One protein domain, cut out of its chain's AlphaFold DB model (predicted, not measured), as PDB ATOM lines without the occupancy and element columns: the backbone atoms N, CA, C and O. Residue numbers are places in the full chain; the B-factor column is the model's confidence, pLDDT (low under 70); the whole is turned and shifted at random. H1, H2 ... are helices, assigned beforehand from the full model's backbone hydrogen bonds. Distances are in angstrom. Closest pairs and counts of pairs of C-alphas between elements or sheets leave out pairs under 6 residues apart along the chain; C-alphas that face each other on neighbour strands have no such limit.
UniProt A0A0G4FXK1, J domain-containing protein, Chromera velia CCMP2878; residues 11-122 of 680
ATOM      1  N   SER A  11     152.009 127.421 187.131       57.22
ATOM      2  CA  SER A  11     150.868 127.475 188.046       57.22
ATOM      3  C   SER A  11     149.696 128.298 187.516       57.22
ATOM      4  O   SER A  11     148.560 127.918 187.765       57.22
ATOM      5  N   ASN A  12     149.925 129.393 186.782       57.78
ATOM      6  CA  ASN A  12     148.831 130.242 186.305       57.78
ATOM      7  C   ASN A  12     148.097 129.597 185.125       57.78
ATOM      8  O   ASN A  12     146.871 129.572 185.112       57.78
ATOM      9  N   VAL A  13     148.832 129.006 184.177       54.78
ATOM     10  CA  VAL A  13     148.233 128.272 183.050       54.78
ATOM     11  C   VAL A  13     147.554 126.991 183.547       54.78
ATOM     12  O   VAL A  13     146.429 126.709 183.144       54.78
ATOM     13  N   GLN A  14     148.167 126.265 184.490       57.72
ATOM     14  CA  GLN A  14     147.541 125.096 185.118       57.72
ATOM     15  C   GLN A  14     146.300 125.468 185.942       57.72
ATOM     16  O   GLN A  14     145.279 124.797 185.829       57.72
ATOM     17  N   ALA A  15     146.331 126.547 186.731       58.47
ATOM     18  CA  ALA A  15     145.161 127.008 187.481       58.47
ATOM     19  C   ALA A  15     144.015 127.448 186.557       58.47
ATOM     20  O   ALA A  15     142.855 127.205 186.881       58.47
ATOM     21  N   LEU A  16     144.323 128.039 185.396       55.88
ATOM     22  CA  LEU A  16     143.331 128.354 184.366       55.88
ATOM     23  C   LEU A  16     142.769 127.101 183.679       55.88
ATOM     24  O   LEU A  16     141.576 127.072 183.392       55.88
ATOM     25  N   SER A  17     143.571 126.051 183.462       52.16
ATOM     26  CA  SER A  17     143.081 124.780 182.902       52.16
ATOM     27  C   SER A  17     142.335 123.893 183.910       52.16
ATOM     28  O   SER A  17     141.583 123.012 183.502       52.16
ATOM     29  N   LEU A  18     142.573 124.083 185.214       53.88
ATOM     30  CA  LEU A  18     141.959 123.310 186.304       53.88
ATOM     31  C   LEU A  18     140.689 123.964 186.866       53.88
ATOM     32  O   LEU A  18     139.803 123.255 187.344       53.88
ATOM     33  N   ALA A  19     140.580 125.293 186.812       54.59
ATOM     34  CA  ALA A  19     139.337 125.986 187.123       54.59
ATOM     35  C   ALA A  19     138.243 125.590 186.112       54.59
ATOM     36  O   ALA A  19     138.498 125.462 184.915       54.59
ATOM     37  N   LYS A  20     137.006 125.397 186.587       53.19
ATOM     38  CA  LYS A  20     135.864 124.994 185.750       53.19
ATOM     39  C   LYS A  20     134.825 126.110 185.665       53.19
ATOM     40  O   LYS A  20     134.462 126.701 186.677       53.19
ATOM     41  N   GLY A  21     134.308 126.349 184.459       61.84
ATOM     42  CA  GLY A  21     133.237 127.319 184.211       61.84
ATOM     43  C   GLY A  21     133.615 128.752 184.598       61.84
ATOM     44  O   GLY A  21     134.751 129.181 184.380       61.84
ATOM     45  N   LYS A  22     132.656 129.477 185.192       54.09
ATOM     46  CA  LYS A  22     132.763 130.920 185.452       54.09
ATOM     47  C   LYS A  22     134.025 131.322 186.209       54.09
ATOM     48  O   LYS A  22     134.630 132.307 185.817       54.09
ATOM     49  N   ASP A  23     134.494 130.560 187.197       57.34
ATOM     50  CA  ASP A  23     135.718 130.908 187.941       57.34
ATOM     51  C   ASP A  23     136.986 130.910 187.075       57.34
ATOM     52  O   ASP A  23     137.908 131.683 187.339       57.34
ATOM     53  N   ALA A  24     137.045 130.084 186.026       57.69
ATOM     54  CA  ALA A  24     138.158 130.101 185.079       57.69
ATOM     55  C   ALA A  24     138.124 131.386 184.247       57.69
ATOM     56  O   ALA A  24     139.098 132.136 184.205       57.69
ATOM     57  N   GLN A  25     136.976 131.674 183.636       57.28
ATOM     58  CA  GLN A  25     136.793 132.836 182.766       57.28
ATOM     59  C   GLN A  25     136.817 134.154 183.540       57.28
ATOM     60  O   GLN A  25     137.324 135.141 183.024       57.28
ATOM     61  N   GLU A  26     136.353 134.175 184.785       64.25
ATOM     62  CA  GLU A  26     136.428 135.324 185.684       64.25
ATOM     63  C   GLU A  26     137.868 135.542 186.177       64.25
ATOM     64  O   GLU A  26     138.301 136.688 186.287       64.25
ATOM     65  N   ARG A  27     138.678 134.484 186.359       64.94
ATOM     66  CA  ARG A  27     140.134 134.629 186.554       64.94
ATOM     67  C   ARG A  27     140.840 135.135 185.296       64.94
ATOM     68  O   ARG A  27     141.647 136.050 185.432       64.94
ATOM     69  N   VAL A  28     140.518 134.644 184.091       60.25
ATOM     70  CA  VAL A  28     141.032 135.235 182.831       60.25
ATOM     71  C   VAL A  28     140.633 136.709 182.748       60.25
ATOM     72  O   VAL A  28     141.495 137.568 182.591       60.25
ATOM     73  N   ARG A  29     139.344 137.027 182.915       62.75
ATOM     74  CA  ARG A  29     138.806 138.391 182.839       62.75
ATOM     75  C   ARG A  29     139.429 139.311 183.887       62.75
ATOM     76  O   ARG A  29     139.721 140.448 183.543       62.75
ATOM     77  N   ARG A  30     139.701 138.858 185.117       66.31
ATOM     78  CA  ARG A  30     140.403 139.659 186.143       66.31
ATOM     79  C   ARG A  30     141.894 139.828 185.859       66.31
ATOM     80  O   ARG A  30     142.397 140.932 186.032       66.31
ATOM     81  N   LEU A  31     142.590 138.787 185.393       59.91
ATOM     82  CA  LEU A  31     144.001 138.883 184.993       59.91
ATOM     83  C   LEU A  31     144.188 139.832 183.798       59.91
ATOM     84  O   LEU A  31     145.127 140.621 183.792       59.91
ATOM     85  N   VAL A  32     143.266 139.801 182.828       53.72
ATOM     86  CA  VAL A  32     143.274 140.689 181.655       53.72
ATOM     87  C   VAL A  32     142.851 142.115 182.030       53.72
ATOM     88  O   VAL A  32     143.642 143.034 181.834       53.72
ATOM     89  N   ARG A  33     141.668 142.323 182.637       58.56
ATOM     90  CA  ARG A  33     141.189 143.662 183.058       58.56
ATOM     91  C   ARG A  33     142.154 144.346 184.033       58.56
ATOM     92  O   ARG A  33     142.374 145.540 183.938       58.56
ATOM     93  N   GLY A  34     142.754 143.598 184.960       53.22
ATOM     94  CA  GLY A  34     143.636 144.154 185.992       53.22
ATOM     95  C   GLY A  34     145.037 144.557 185.516       53.22
ATOM     96  O   GLY A  34     145.813 145.063 186.326       53.22
ATOM     97  N   ARG A  35     145.401 144.300 184.249       53.28
ATOM     98  CA  ARG A  35     146.743 144.597 183.703       53.28
ATOM     99  C   ARG A  35     146.785 145.070 182.254       53.28
ATOM    100  O   ARG A  35     147.827 145.563 181.827       53.28
ATOM    101  N   SER A  36     145.731 144.869 181.468       52.38
ATOM    102  CA  SER A  36     145.795 145.111 180.030       52.38
ATOM    103  C   SER A  36     144.450 145.454 179.393       52.38
ATOM    104  O   SER A  36     143.987 144.782 178.467       52.38
ATOM    105  N   ASP A  37     143.894 146.601 179.787       59.50
ATOM    106  CA  ASP A  37     142.875 147.296 178.989       59.50
ATOM    107  C   ASP A  37     143.328 147.477 177.529       59.50
ATOM    108  O   ASP A  37     142.519 147.381 176.612       59.50
ATOM    109  N   ALA A  38     144.635 147.636 177.284       59.78
ATOM    110  CA  ALA A  38     145.239 147.697 175.949       59.78
ATOM    111  C   ALA A  38     145.086 146.409 175.105       59.78
ATOM    112  O   ALA A  38     145.226 146.463 173.883       59.78
ATOM    113  N   VAL A  39     144.805 145.257 175.725       62.09
ATOM    114  CA  VAL A  39     144.566 143.977 175.034       62.09
ATOM    115  C   VAL A  39     143.072 143.682 174.944       62.09
ATOM    116  O   VAL A  39     142.601 143.355 173.857       62.09
ATOM    117  N   SER A  40     142.301 143.879 176.021       63.06
ATOM    118  CA  SER A  40     140.838 143.692 175.989       63.06
ATOM    119  C   SER A  40     140.077 144.768 175.206       63.06
ATOM    120  O   SER A  40     138.955 144.524 174.775       63.06
ATOM    121  N   SER A  41     140.669 145.944 174.970       69.62
ATOM    122  CA  SER A  41     140.137 146.914 173.997       69.62
ATOM    123  C   SER A  41     140.432 146.524 172.545       69.62
ATOM    124  O   SER A  41     139.707 146.942 171.642       69.62
ATOM    125  N   ARG A  42     141.478 145.718 172.308       74.12
ATOM    126  CA  ARG A  42     141.941 145.330 170.966       74.12
ATOM    127  C   ARG A  42     141.322 144.024 170.464       74.12
ATOM    128  O   ARG A  42     141.168 143.866 169.258       74.12
ATOM    129  N   PHE A  43     140.946 143.128 171.375       76.88
ATOM    130  CA  PHE A  43     140.189 141.906 171.102       76.88
ATOM    131  C   PHE A  43     139.023 141.829 172.090       76.88
ATOM    132  O   PHE A  43     139.255 141.706 173.295       76.88
ATOM    133  N   ARG A  44     137.775 141.924 171.608       82.19
ATOM    134  CA  ARG A  44     136.594 141.902 172.492       82.19
ATOM    135  C   ARG A  44     136.269 140.483 172.954       82.19
ATOM    136  O   ARG A  44     135.802 140.284 174.073       82.19
ATOM    137  N   ASP A  45     136.546 139.505 172.096       91.75
ATOM    138  CA  ASP A  45     136.307 138.084 172.323       91.75
ATOM    139  C   ASP A  45     137.322 137.190 171.575       91.75
ATOM    140  O   ASP A  45     138.230 137.663 170.884       91.75
ATOM    141  N   PHE A  46     137.205 135.869 171.745       95.31
ATOM    142  CA  PHE A  46     138.097 134.903 171.102       95.31
ATOM    143  C   PHE A  46     137.854 134.759 169.588       95.31
ATOM    144  O   PHE A  46     138.762 134.314 168.888       95.31
ATOM    145  N   TYR A  47     136.687 135.137 169.050       96.19
ATOM    146  CA  TYR A  47     136.465 135.118 167.599       96.19
ATOM    147  C   TYR A  47     137.237 136.256 166.928       96.19
ATOM    148  O   TYR A  47     137.969 135.997 165.970       96.19
ATOM    149  N   ASP A  48     137.174 137.469 167.494       95.00
ATOM    150  CA  ASP A  48     138.006 138.614 167.090       95.00
ATOM    151  C   ASP A  48     139.500 138.238 167.088       95.00
ATOM    152  O   ASP A  48     140.218 138.493 166.117       95.00
ATOM    153  N   LEU A  49     139.972 137.576 168.154       95.00
ATOM    154  CA  LEU A  49     141.374 137.177 168.329       95.00
ATOM    155  C   LEU A  49     141.907 136.308 167.174       95.00
ATOM    156  O   LEU A  49     143.026 136.527 166.698       95.00
ATOM    157  N   PHE A  50     141.111 135.350 166.688       96.69
ATOM    158  CA  PHE A  50     141.487 134.474 165.569       96.69
ATOM    159  C   PHE A  50     140.968 134.945 164.196       96.69
ATOM    160  O   PHE A  50     141.140 134.242 163.196       96.69
ATOM    161  N   GLY A  51     140.362 136.136 164.115       96.06
ATOM    162  CA  GLY A  51     139.804 136.684 162.874       96.06
ATOM    163  C   GLY A  51     138.662 135.834 162.306       96.06
ATOM    164  O   GLY A  51     138.604 135.595 161.095       96.06
ATOM    165  N   LEU A  52     137.804 135.306 163.178       97.12
ATOM    166  CA  LEU A  52     136.644 134.479 162.846       97.12
ATOM    167  C   LEU A  52     135.347 135.289 162.942       97.12
ATOM    168  O   LEU A  52     135.252 136.244 163.708       97.12
ATOM    169  N   LYS A  53     134.308 134.871 162.211       96.38
ATOM    170  CA  LYS A  53     132.948 135.376 162.445       96.38
ATOM    171  C   LYS A  53     132.439 134.813 163.778       96.38
ATOM    172  O   LYS A  53     132.630 133.626 164.046       96.38
ATOM    173  N   LYS A  54     131.766 135.640 164.586       93.81
ATOM    174  CA  LYS A  54     131.105 135.191 165.823       93.81
ATOM    175  C   LYS A  54     130.206 133.983 165.570       93.81
ATOM    176  O   LYS A  54     129.515 133.923 164.553       93.81
ATOM    177  N   TYR A  55     130.220 133.044 166.513       94.25
ATOM    178  CA  TYR A  55     129.446 131.798 166.478       94.25
ATOM    179  C   TYR A  55     129.742 130.860 165.295       94.25
ATOM    180  O   TYR A  55     128.962 129.936 165.064       94.25
ATOM    181  N   ALA A  56     130.849 131.044 164.561       94.88
ATOM    182  CA  ALA A  56     131.238 130.139 163.478       94.88
ATOM    183  C   ALA A  56     131.299 128.669 163.940       94.88
ATOM    184  O   ALA A  56     131.672 128.369 165.080       94.88
ATOM    185  N   SER A  57     130.936 127.747 163.049       93.69
ATOM    186  CA  SER A  57     131.158 126.311 163.223       93.69
ATOM    187  C   SER A  57     132.658 125.989 163.197       93.69
ATOM    188  O   SER A  57     133.445 126.677 162.552       93.69
ATOM    189  N   ILE A  58     133.067 124.942 163.918       95.38
ATOM    190  CA  ILE A  58     134.472 124.505 163.997       95.38
ATOM    191  C   ILE A  58     134.684 123.326 163.049       95.38
ATOM    192  O   ILE A  58     134.921 122.190 163.458       95.38
ATOM    193  N   ASP A  59     134.559 123.615 161.758       96.75
ATOM    194  CA  ASP A  59     134.979 122.699 160.705       96.75
ATOM    195  C   ASP A  59     136.516 122.574 160.666       96.75
ATOM    196  O   ASP A  59     137.245 123.348 161.300       96.75
ATOM    197  N   ALA A  60     137.037 121.599 159.917       96.88
ATOM    198  CA  ALA A  60     138.480 121.365 159.825       96.88
ATOM    199  C   ALA A  60     139.249 122.617 159.346       96.88
ATOM    200  O   ALA A  60     140.306 122.937 159.893       96.88
ATOM    201  N   ARG A  61     138.672 123.381 158.406       97.06
ATOM    202  CA  ARG A  61     139.237 124.635 157.882       97.06
ATOM    203  C   ARG A  61     139.324 125.722 158.958       97.06
ATOM    204  O   ARG A  61     140.333 126.423 159.048       97.06
ATOM    205  N   THR A  62     138.309 125.847 159.814       96.88
ATOM    206  CA  THR A  62     138.325 126.777 160.953       96.88
ATOM    207  C   THR A  62     139.317 126.331 162.031       96.88
ATOM    208  O   THR A  62     140.038 127.178 162.560       96.88
ATOM    209  N   GLN A  63     139.456 125.027 162.307       97.44
ATOM    210  CA  GLN A  63     140.508 124.521 163.208       97.44
ATOM    211  C   GLN A  63     141.914 124.858 162.695       97.44
ATOM    212  O   GLN A  63     142.762 125.316 163.463       97.44
ATOM    213  N   GLU A  64     142.171 124.665 161.400       97.50
ATOM    214  CA  GLU A  64     143.449 125.014 160.780       97.50
ATOM    215  C   GLU A  64     143.708 126.528 160.800       97.50
ATOM    216  O   GLU A  64     144.814 126.958 161.144       97.50
ATOM    217  N   LYS A  65     142.682 127.350 160.540       97.50
ATOM    218  CA  LYS A  65     142.770 128.811 160.663       97.50
ATOM    219  C   LYS A  65     143.097 129.251 162.095       97.50
ATOM    220  O   LYS A  65     143.992 130.079 162.267       97.50
ATOM    221  N   ILE A  66     142.460 128.666 163.118       97.44
ATOM    222  CA  ILE A  66     142.778 128.917 164.539       97.44
ATOM    223  C   ILE A  66     144.240 128.555 164.828       97.44
ATOM    224  O   ILE A  66     144.994 129.394 165.318       97.44
ATOM    225  N   ARG A  67     144.678 127.338 164.472       97.31
ATOM    226  CA  ARG A  67     146.052 126.856 164.722       97.31
ATOM    227  C   ARG A  67     147.110 127.708 164.014       97.31
ATOM    228  O   ARG A  67     148.168 127.972 164.596       97.31
ATOM    229  N   SER A  68     146.819 128.163 162.795       97.81
ATOM    230  CA  SER A  68     147.692 129.025 161.990       97.81
ATOM    231  C   SER A  68     147.787 130.434 162.571       97.81
ATOM    232  O   SER A  68     148.888 130.917 162.843       97.81
ATOM    233  N   ARG A  69     146.644 131.070 162.861       97.50
ATOM    234  CA  ARG A  69     146.595 132.412 163.456       97.50
ATOM    235  C   ARG A  69     147.184 132.431 164.869       97.50
ATOM    236  O   ARG A  69     147.904 133.362 165.212       97.50
ATOM    237  N   ARG A  70     146.995 131.366 165.656       97.31
ATOM    238  CA  ARG A  70     147.714 131.140 166.922       97.31
ATOM    239  C   ARG A  70     149.227 131.164 166.719       97.31
ATOM    240  O   ARG A  70     149.913 131.862 167.456       97.31
ATOM    241  N   LYS A  71     149.760 130.403 165.754       97.81
ATOM    242  CA  LYS A  71     151.210 130.333 165.490       97.81
ATOM    243  C   LYS A  71     151.776 131.717 165.158       97.81
ATOM    244  O   LYS A  71     152.830 132.074 165.673       97.81
ATOM    245  N   GLU A  72     151.063 132.501 164.356       97.38
ATOM    246  CA  GLU A  72     151.418 133.886 164.031       97.38
ATOM    247  C   GLU A  72     151.419 134.796 165.278       97.38
ATOM    248  O   GLU A  72     152.431 135.429 165.580       97.38
ATOM    249  N   LEU A  73     150.325 134.805 166.050       95.88
ATOM    250  CA  LEU A  73     150.189 135.626 167.259       95.88
ATOM    251  C   LEU A  73     151.220 135.252 168.336       95.88
ATOM    252  O   LEU A  73     151.817 136.137 168.945       95.88
ATOM    253  N   LEU A  74     151.496 133.959 168.538       96.31
ATOM    254  CA  LEU A  74     152.546 133.493 169.451       96.31
ATOM    255  C   LEU A  74     153.952 133.885 168.977       96.31
ATOM    256  O   LEU A  74     154.828 134.097 169.809       96.31
ATOM    257  N   LEU A  75     154.194 134.007 167.666       96.75
ATOM    258  CA  LEU A  75     155.476 134.480 167.133       96.75
ATOM    259  C   LEU A  75     155.664 135.996 167.289       96.75
ATOM    260  O   LEU A  75     156.816 136.421 167.397       96.75
ATOM    261  N   GLN A  76     154.574 136.771 167.311       95.69
ATOM    262  CA  GLN A  76     154.557 138.215 167.583       95.69
ATOM    263  C   GLN A  76     154.722 138.502 169.086       95.69
ATOM    264  O   GLN A  76     155.598 139.266 169.487       95.69
ATOM    265  N   TRP A  77     153.926 137.842 169.930       95.12
ATOM    266  CA  TRP A  77     153.815 138.133 171.365       95.12
ATOM    267  C   TRP A  77     154.651 137.214 172.269       95.12
ATOM    268  O   TRP A  77     154.428 137.177 173.477       95.12
ATOM    269  N   HIS A  78     155.637 136.490 171.726       96.00
ATOM    270  CA  HIS A  78     156.504 135.626 172.535       96.00
ATOM    271  C   HIS A  78     157.308 136.445 173.565       96.00
ATOM    272  O   HIS A  78     157.978 137.405 173.161       96.00
ATOM    273  N   PRO A  79     157.338 136.071 174.860       94.94
ATOM    274  CA  PRO A  79     158.069 136.831 175.877       94.94
ATOM    275  C   PRO A  79     159.575 136.911 175.587       94.94
ATOM    276  O   PRO A  79     160.153 137.984 175.719       94.94
ATOM    277  N   ASP A  80     160.193 135.832 175.093       96.56
ATOM    278  CA  ASP A  80     161.638 135.809 174.785       96.56
ATOM    279  C   ASP A  80     162.041 136.638 173.548       96.56
ATOM    280  O   ASP A  80     163.227 136.880 173.336       96.56
ATOM    281  N   LYS A  81     161.080 137.044 172.704       96.31
ATOM    282  CA  LYS A  81     161.342 137.861 171.502       96.31
ATOM    283  C   LYS A  81     161.155 139.357 171.733       96.31
ATOM    284  O   LYS A  81     161.618 140.156 170.924       96.31
ATOM    285  N   ASN A  82     160.446 139.728 172.794       95.12
ATOM    286  CA  ASN A  82     160.068 141.105 173.077       95.12
ATOM    287  C   ASN A  82     161.013 141.734 174.120       95.12
ATOM    288  O   ASN A  82     161.715 141.018 174.841       95.12
ATOM    289  N   PRO A  83     161.074 143.077 174.224       96.00
ATOM    290  CA  PRO A  83     161.910 143.750 175.214       96.00
ATOM    291  C   PRO A  83     161.595 143.289 176.640       96.00
ATOM    292  O   PRO A  83     160.435 143.080 176.988       96.00
ATOM    293  N   LYS A  84     162.612 143.201 177.512       95.56
ATOM    294  CA  LYS A  84     162.448 142.676 178.886       95.56
ATOM    295  C   LYS A  84     161.366 143.388 179.713       95.56
ATOM    296  O   LYS A  84     160.768 142.752 180.573       95.56
ATOM    297  N   HIS A  85     161.082 144.663 179.437       93.31
ATOM    298  CA  HIS A  85     160.011 145.418 180.100       93.31
ATOM    299  C   HIS A  85     158.592 145.048 179.615       93.31
ATOM    300  O   HIS A  85     157.630 145.301 180.330       93.31
ATOM    301  N   MET A  86     158.449 144.426 178.437       90.38
ATOM    302  CA  MET A  86     157.182 143.889 177.918       90.38
ATOM    303  C   MET A  86     156.995 142.393 178.205       90.38
ATOM    304  O   MET A  86     155.899 141.880 178.017       90.38
ATOM    305  N   ALA A  87     158.024 141.676 178.672       91.25
ATOM    306  CA  ALA A  87     157.991 140.215 178.811       91.25
ATOM    307  C   ALA A  87     156.825 139.689 179.682       91.25
ATOM    308  O   ALA A  87     156.305 138.608 179.415       91.25
ATOM    309  N   THR A  88     156.378 140.456 180.682       88.88
ATOM    310  CA  THR A  88     155.180 140.162 181.489       88.88
ATOM    311  C   THR A  88     153.890 140.289 180.677       88.88
ATOM    312  O   THR A  88     153.122 139.335 180.613       88.88
ATOM    313  N   LEU A  89     153.689 141.419 179.992       87.88
ATOM    314  CA  LEU A  89     152.552 141.658 179.096       87.88
ATOM    315  C   LEU A  89     152.486 140.603 177.977       87.88
ATOM    316  O   LEU A  89     151.427 140.050 177.700       87.88
ATOM    317  N   CYS A  90     153.628 140.270 177.377       92.44
ATOM    318  CA  CYS A  90     153.761 139.221 176.367       92.44
ATOM    319  C   CYS A  90     153.394 137.827 176.904       92.44
ATOM    320  O   CYS A  90     152.753 137.049 176.196       92.44
ATOM    321  N   ALA A  91     153.748 137.507 178.154       90.00
ATOM    322  CA  ALA A  91     153.343 136.259 178.800       90.00
ATOM    323  C   ALA A  91     151.831 136.219 179.097       90.00
ATOM    324  O   ALA A  91     151.191 135.205 178.817       90.00
ATOM    325  N   ASP A  92     151.250 137.321 179.586       86.88
ATOM    326  CA  ASP A  92     149.809 137.430 179.855       86.88
ATOM    327  C   ASP A  92     148.990 137.341 178.537       86.88
ATOM    328  O   ASP A  92     148.003 136.604 178.464       86.88
ATOM    329  N   ILE A  93     149.453 137.967 177.442       90.25
ATOM    330  CA  ILE A  93     148.876 137.824 176.086       90.25
ATOM    331  C   ILE A  93     149.030 136.393 175.550       90.25
ATOM    332  O   ILE A  93     148.081 135.828 175.005       90.25
ATOM    333  N   THR A  94     150.201 135.775 175.727       93.69
ATOM    334  CA  THR A  94     150.454 134.376 175.339       93.69
ATOM    335  C   THR A  94     149.481 133.424 176.041       93.69
ATOM    336  O   THR A  94     148.906 132.544 175.397       93.69
ATOM    337  N   ALA A  95     149.225 133.627 177.338       90.56
ATOM    338  CA  ALA A  95     148.238 132.853 178.086       90.56
ATOM    339  C   ALA A  95     146.801 133.073 177.568       90.56
ATOM    340  O   ALA A  95     146.037 132.111 177.477       90.56
ATOM    341  N   TYR A  96     146.441 134.300 177.172       89.19
ATOM    342  CA  TYR A  96     145.140 134.604 176.565       89.19
ATOM    343  C   TYR A  96     144.951 133.909 175.202       89.19
ATOM    344  O   TYR A  96     143.916 133.285 174.975       89.19
ATOM    345  N   ILE A  97     145.974 133.921 174.336       94.31
ATOM    346  CA  ILE A  97     145.972 133.223 173.035       94.31
ATOM    347  C   ILE A  97     145.776 131.710 173.210       94.31
ATOM    348  O   ILE A  97     144.930 131.114 172.543       94.31
ATOM    349  N   LEU A  98     146.526 131.088 174.124       94.81
ATOM    350  CA  LEU A  98     146.404 129.653 174.408       94.81
ATOM    351  C   LEU A  98     145.041 129.303 175.028       94.81
ATOM    352  O   LEU A  98     144.465 128.269 174.695       94.81
ATOM    353  N   SER A  99     144.493 130.180 175.875       91.12
ATOM    354  CA  SER A  99     143.151 130.012 176.449       91.12
ATOM    355  C   SER A  99     142.060 130.080 175.377       91.12
ATOM    356  O   SER A  99     141.153 129.253 175.380       91.12
ATOM    357  N   GLY A 100     142.163 131.022 174.432       94.44
ATOM    358  CA  GLY A 100     141.211 131.162 173.330       94.44
ATOM    359  C   GLY A 100     141.187 129.947 172.400       94.44
ATOM    360  O   GLY A 100     140.110 129.468 172.054       94.44
ATOM    361  N   GLU A 101     142.354 129.393 172.047       96.62
ATOM    362  CA  GLU A 101     142.420 128.132 171.290       96.62
ATOM    363  C   GLU A 101     141.762 126.989 172.076       96.62
ATOM    364  O   GLU A 101     140.907 126.282 171.545       96.62
ATOM    365  N   ALA A 102     142.135 126.826 173.349       95.56
ATOM    366  CA  ALA A 102     141.655 125.737 174.197       95.56
ATOM    367  C   ALA A 102     140.153 125.815 174.527       95.56
ATOM    368  O   ALA A 102     139.593 124.814 174.979       95.56
ATOM    369  N   VAL A 103     139.517 126.976 174.319       95.31
ATOM    370  CA  VAL A 103     138.063 127.184 174.407       95.31
ATOM    371  C   VAL A 103     137.374 126.964 173.060       95.31
ATOM    372  O   VAL A 103     136.325 126.334 173.042       95.31
ATOM    373  N   LEU A 104     137.930 127.438 171.939       96.25
ATOM    374  CA  LEU A 104     137.275 127.319 170.627       96.25
ATOM    375  C   LEU A 104     137.447 125.949 169.953       96.25
ATOM    376  O   LEU A 104     136.569 125.556 169.192       96.25
ATOM    377  N   LEU A 105     138.543 125.223 170.202       95.94
ATOM    378  CA  LEU A 105     138.747 123.869 169.655       95.94
ATOM    379  C   LEU A 105     138.037 122.767 170.464       95.94
ATOM    380  O   LEU A 105     137.983 121.623 170.023       95.94
ATOM    381  N   ASP A 106     137.512 123.100 171.641       93.81
ATOM    382  CA  ASP A 106     136.785 122.196 172.531       93.81
ATOM    383  C   ASP A 106     135.280 122.474 172.404       93.81
ATOM    384  O   ASP A 106     134.824 123.585 172.675       93.81
ATOM    385  N   ALA A 107     134.506 121.481 171.958       88.50
ATOM    386  CA  ALA A 107     133.091 121.669 171.632       88.50
ATOM    387  C   ALA A 107     132.244 122.108 172.843       88.50
ATOM    388  O   ALA A 107     131.409 123.008 172.716       88.50
ATOM    389  N   ASP A 108     132.501 121.535 174.023       84.50
ATOM    390  CA  ASP A 108     131.785 121.850 175.263       84.50
ATOM    391  C   ASP A 108     132.121 123.258 175.761       84.50
ATOM    392  O   ASP A 108     131.233 124.008 176.183       84.50
ATOM    393  N   LYS A 109     133.405 123.635 175.727       87.50
ATOM    394  CA  LYS A 109     133.842 124.978 176.130       87.50
ATOM    395  C   LYS A 109     133.354 126.033 175.144       87.50
ATOM    396  O   LYS A 109     132.846 127.059 175.592       87.50
ATOM    397  N   LYS A 110     133.418 125.771 173.834       93.31
ATOM    398  CA  LYS A 110     132.866 126.665 172.810       93.31
ATOM    399  C   LYS A 110     131.365 126.844 172.982       93.31
ATOM    400  O   LYS A 110     130.903 127.979 172.965       93.31
ATOM    401  N   HIS A 111     130.603 125.769 173.196       86.00
ATOM    402  CA  HIS A 111     129.159 125.878 173.412       86.00
ATOM    403  C   HIS A 111     128.836 126.785 174.610       86.00
ATOM    404  O   HIS A 111     127.983 127.665 174.506       86.00
ATOM    405  N   ARG A 112     129.545 126.617 175.736       84.62
ATOM    406  CA  ARG A 112     129.385 127.468 176.932       84.62
ATOM    407  C   ARG A 112     129.775 128.924 176.654       84.62
ATOM    408  O   ARG A 112     129.044 129.829 177.044       84.62
ATOM    409  N   TYR A 113     130.874 129.140 175.937       90.75
ATOM    410  CA  TYR A 113     131.351 130.466 175.545       90.75
ATOM    411  C   TYR A 113     130.366 131.195 174.615       90.75
ATOM    412  O   TYR A 113     130.071 132.370 174.820       90.75
ATOM    413  N   ASP A 114     129.777 130.477 173.657       91.31
ATOM    414  CA  ASP A 114     128.725 130.983 172.772       91.31
ATOM    415  C   ASP A 114     127.425 131.287 173.538       91.31
ATOM    416  O   ASP A 114     126.760 132.281 173.242       91.31
ATOM    417  N   LYS A 115     127.076 130.464 174.544       82.00
ATOM    418  CA  LYS A 115     125.968 130.707 175.495       82.00
ATOM    419  C   LYS A 115     126.153 132.056 176.202       82.00
ATOM    420  O   LYS A 115     125.224 132.865 176.242       82.00
ATOM    421  N   GLU A 116     127.348 132.311 176.732       84.50
ATOM    422  CA  GLU A 116     127.660 133.543 177.465       84.50
ATOM    423  C   GLU A 116     127.728 134.771 176.548       84.50
ATOM    424  O   GLU A 116     127.093 135.775 176.861       84.50
ATOM    425  N   LEU A 117     128.376 134.679 175.380       88.38
ATOM    426  CA  LEU A 117     128.400 135.763 174.385       88.38
ATOM    427  C   LEU A 117     126.985 136.202 173.970       88.38
ATOM    428  O   LEU A 117     126.691 137.395 173.976       88.38
ATOM    429  N   ARG A 118     126.072 135.258 173.703       82.81
ATOM    430  CA  ARG A 118     124.666 135.570 173.360       82.81
ATOM    431  C   ARG A 118     123.905 136.220 174.515       82.81
ATOM    432  O   ARG A 118     123.016 137.039 174.285       82.81
ATOM    433  N   THR A 119     124.254 135.857 175.748       78.50
ATOM    434  CA  THR A 119     123.664 136.425 176.968       78.50
ATOM    435  C   THR A 119     124.157 137.858 177.208       78.50
ATOM    436  O   THR A 119     123.370 138.717 177.600       78.50
ATOM    437  N   GLU A 120     125.431 138.138 176.916       81.75
ATOM    438  CA  GLU A 120     126.025 139.482 176.986       81.75
ATOM    439  C   GLU A 120     125.556 140.393 175.832       81.75
ATOM    440  O   GLU A 120     125.343 141.584 176.053       81.75
ATOM    441  N   GLU A 121     125.321 139.853 174.629       84.12
ATOM    442  CA  GLU A 121     124.832 140.621 173.470       84.12
ATOM    443  C   GLU A 121     123.344 141.004 173.558       84.12
ATOM    444  O   GLU A 121     122.973 142.082 173.090       84.12
ATOM    445  N   ASN A 122     122.474 140.168 174.142       81.25
ATOM    446  CA  ASN A 122     121.035 140.467 174.219       81.25
ATOM    447  C   ASN A 122     120.379 140.071 175.563       81.25
ATOM    448  O   ASN A 122     119.475 139.224 175.607       81.25
TER     449      ASN A 122
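This is residues 11 to 122 of the 680 residues of the protein "J domain-containing protein" of Chromera velia CCMP2878 (UniProt A0A0G4FXK1). A long helix, H6, runs through the middle, with H5 beside it in an antiparallel helical hairpin and a second, shorter hairpin of H1 and H2 over its other side, set on it by few contacts. H7 turns off across one end of H6, and the short H4 packs on both H5 and H6. The printed part has 112 residues with seven named helices, H1 to H7 in order, and no named strand; the class is all helix. It is compact, with a radius of gyration of the C-alphas of 13.9 A and spans of 39 by 30 by 26 A.

H1 takes residues 11 to 18, from C-alpha 11 at (150.868, 127.475, 188.046), over 10.0 A. H2 takes residues 22 to 33, 15.5 A long. H3, residues 37 to 40, and H4, residues 46 to 50, are short. H5 takes residues 60 to 76, 24.5 A long. H6, residues 87 to 104, begins at C-alpha 87 at (157.991, 140.215, 178.811) and is 25.7 A long. H7 takes residues 107 to 121 over 20.8 A, and ends at C-alpha 121 at (124.832, 140.621, 173.470).

H6 is the hub, touching H2, H4, H5 and H7. H5 and H6 form a helical hairpin, at a shallow tilt of 4 degrees, opposite ways; their closest C-alphas are those of Leu 74 and Thr 94, 6.3 A apart. H4 touches H6 at the C-alphas of Phe 46 and Gly 100, 5.4 A apart, and H5 at those of Phe 50 and Ile 66, 5.8 A apart. H2 and H6 only just touch, with 3 pairs of C-alphas within 8 A, the closest being Val 28 and Tyr 96 at 7.5 A. H1 and H2 form a helical hairpin at a steep tilt of 36 degrees, only just past shallow, and their closest C-alphas, of Leu 16 and Ala 24, are 5.5 A apart. H1 is close to H6 but not clearly touching it, with the C-alphas of Val 13 and Ala 95 6.8 A apart. H3 and H2 only just touch, only at the corner, with 3 pairs of C-alphas within 8 A, the closest being Val 32 and Ser 40 at 6.9 A. H7 and H6 touch only at the corner, about perpendicular at 76 degrees, with the C-alphas of Leu 104 and Lys 110 5.0 A apart. H5 and H7 are apart. In H1, H2, H4, H5, H6 and H7 every O i to N i+4 pair is within hydrogen-bond range; H3 is too short for such a pair.

The two C-alphas farthest apart, of Lys 84 and Asn 122, are 41.7 A apart. The printed part has no cut and no long link. The model's pLDDT averages 82.9 over the printed part, and residues 11 to 41 are under 70.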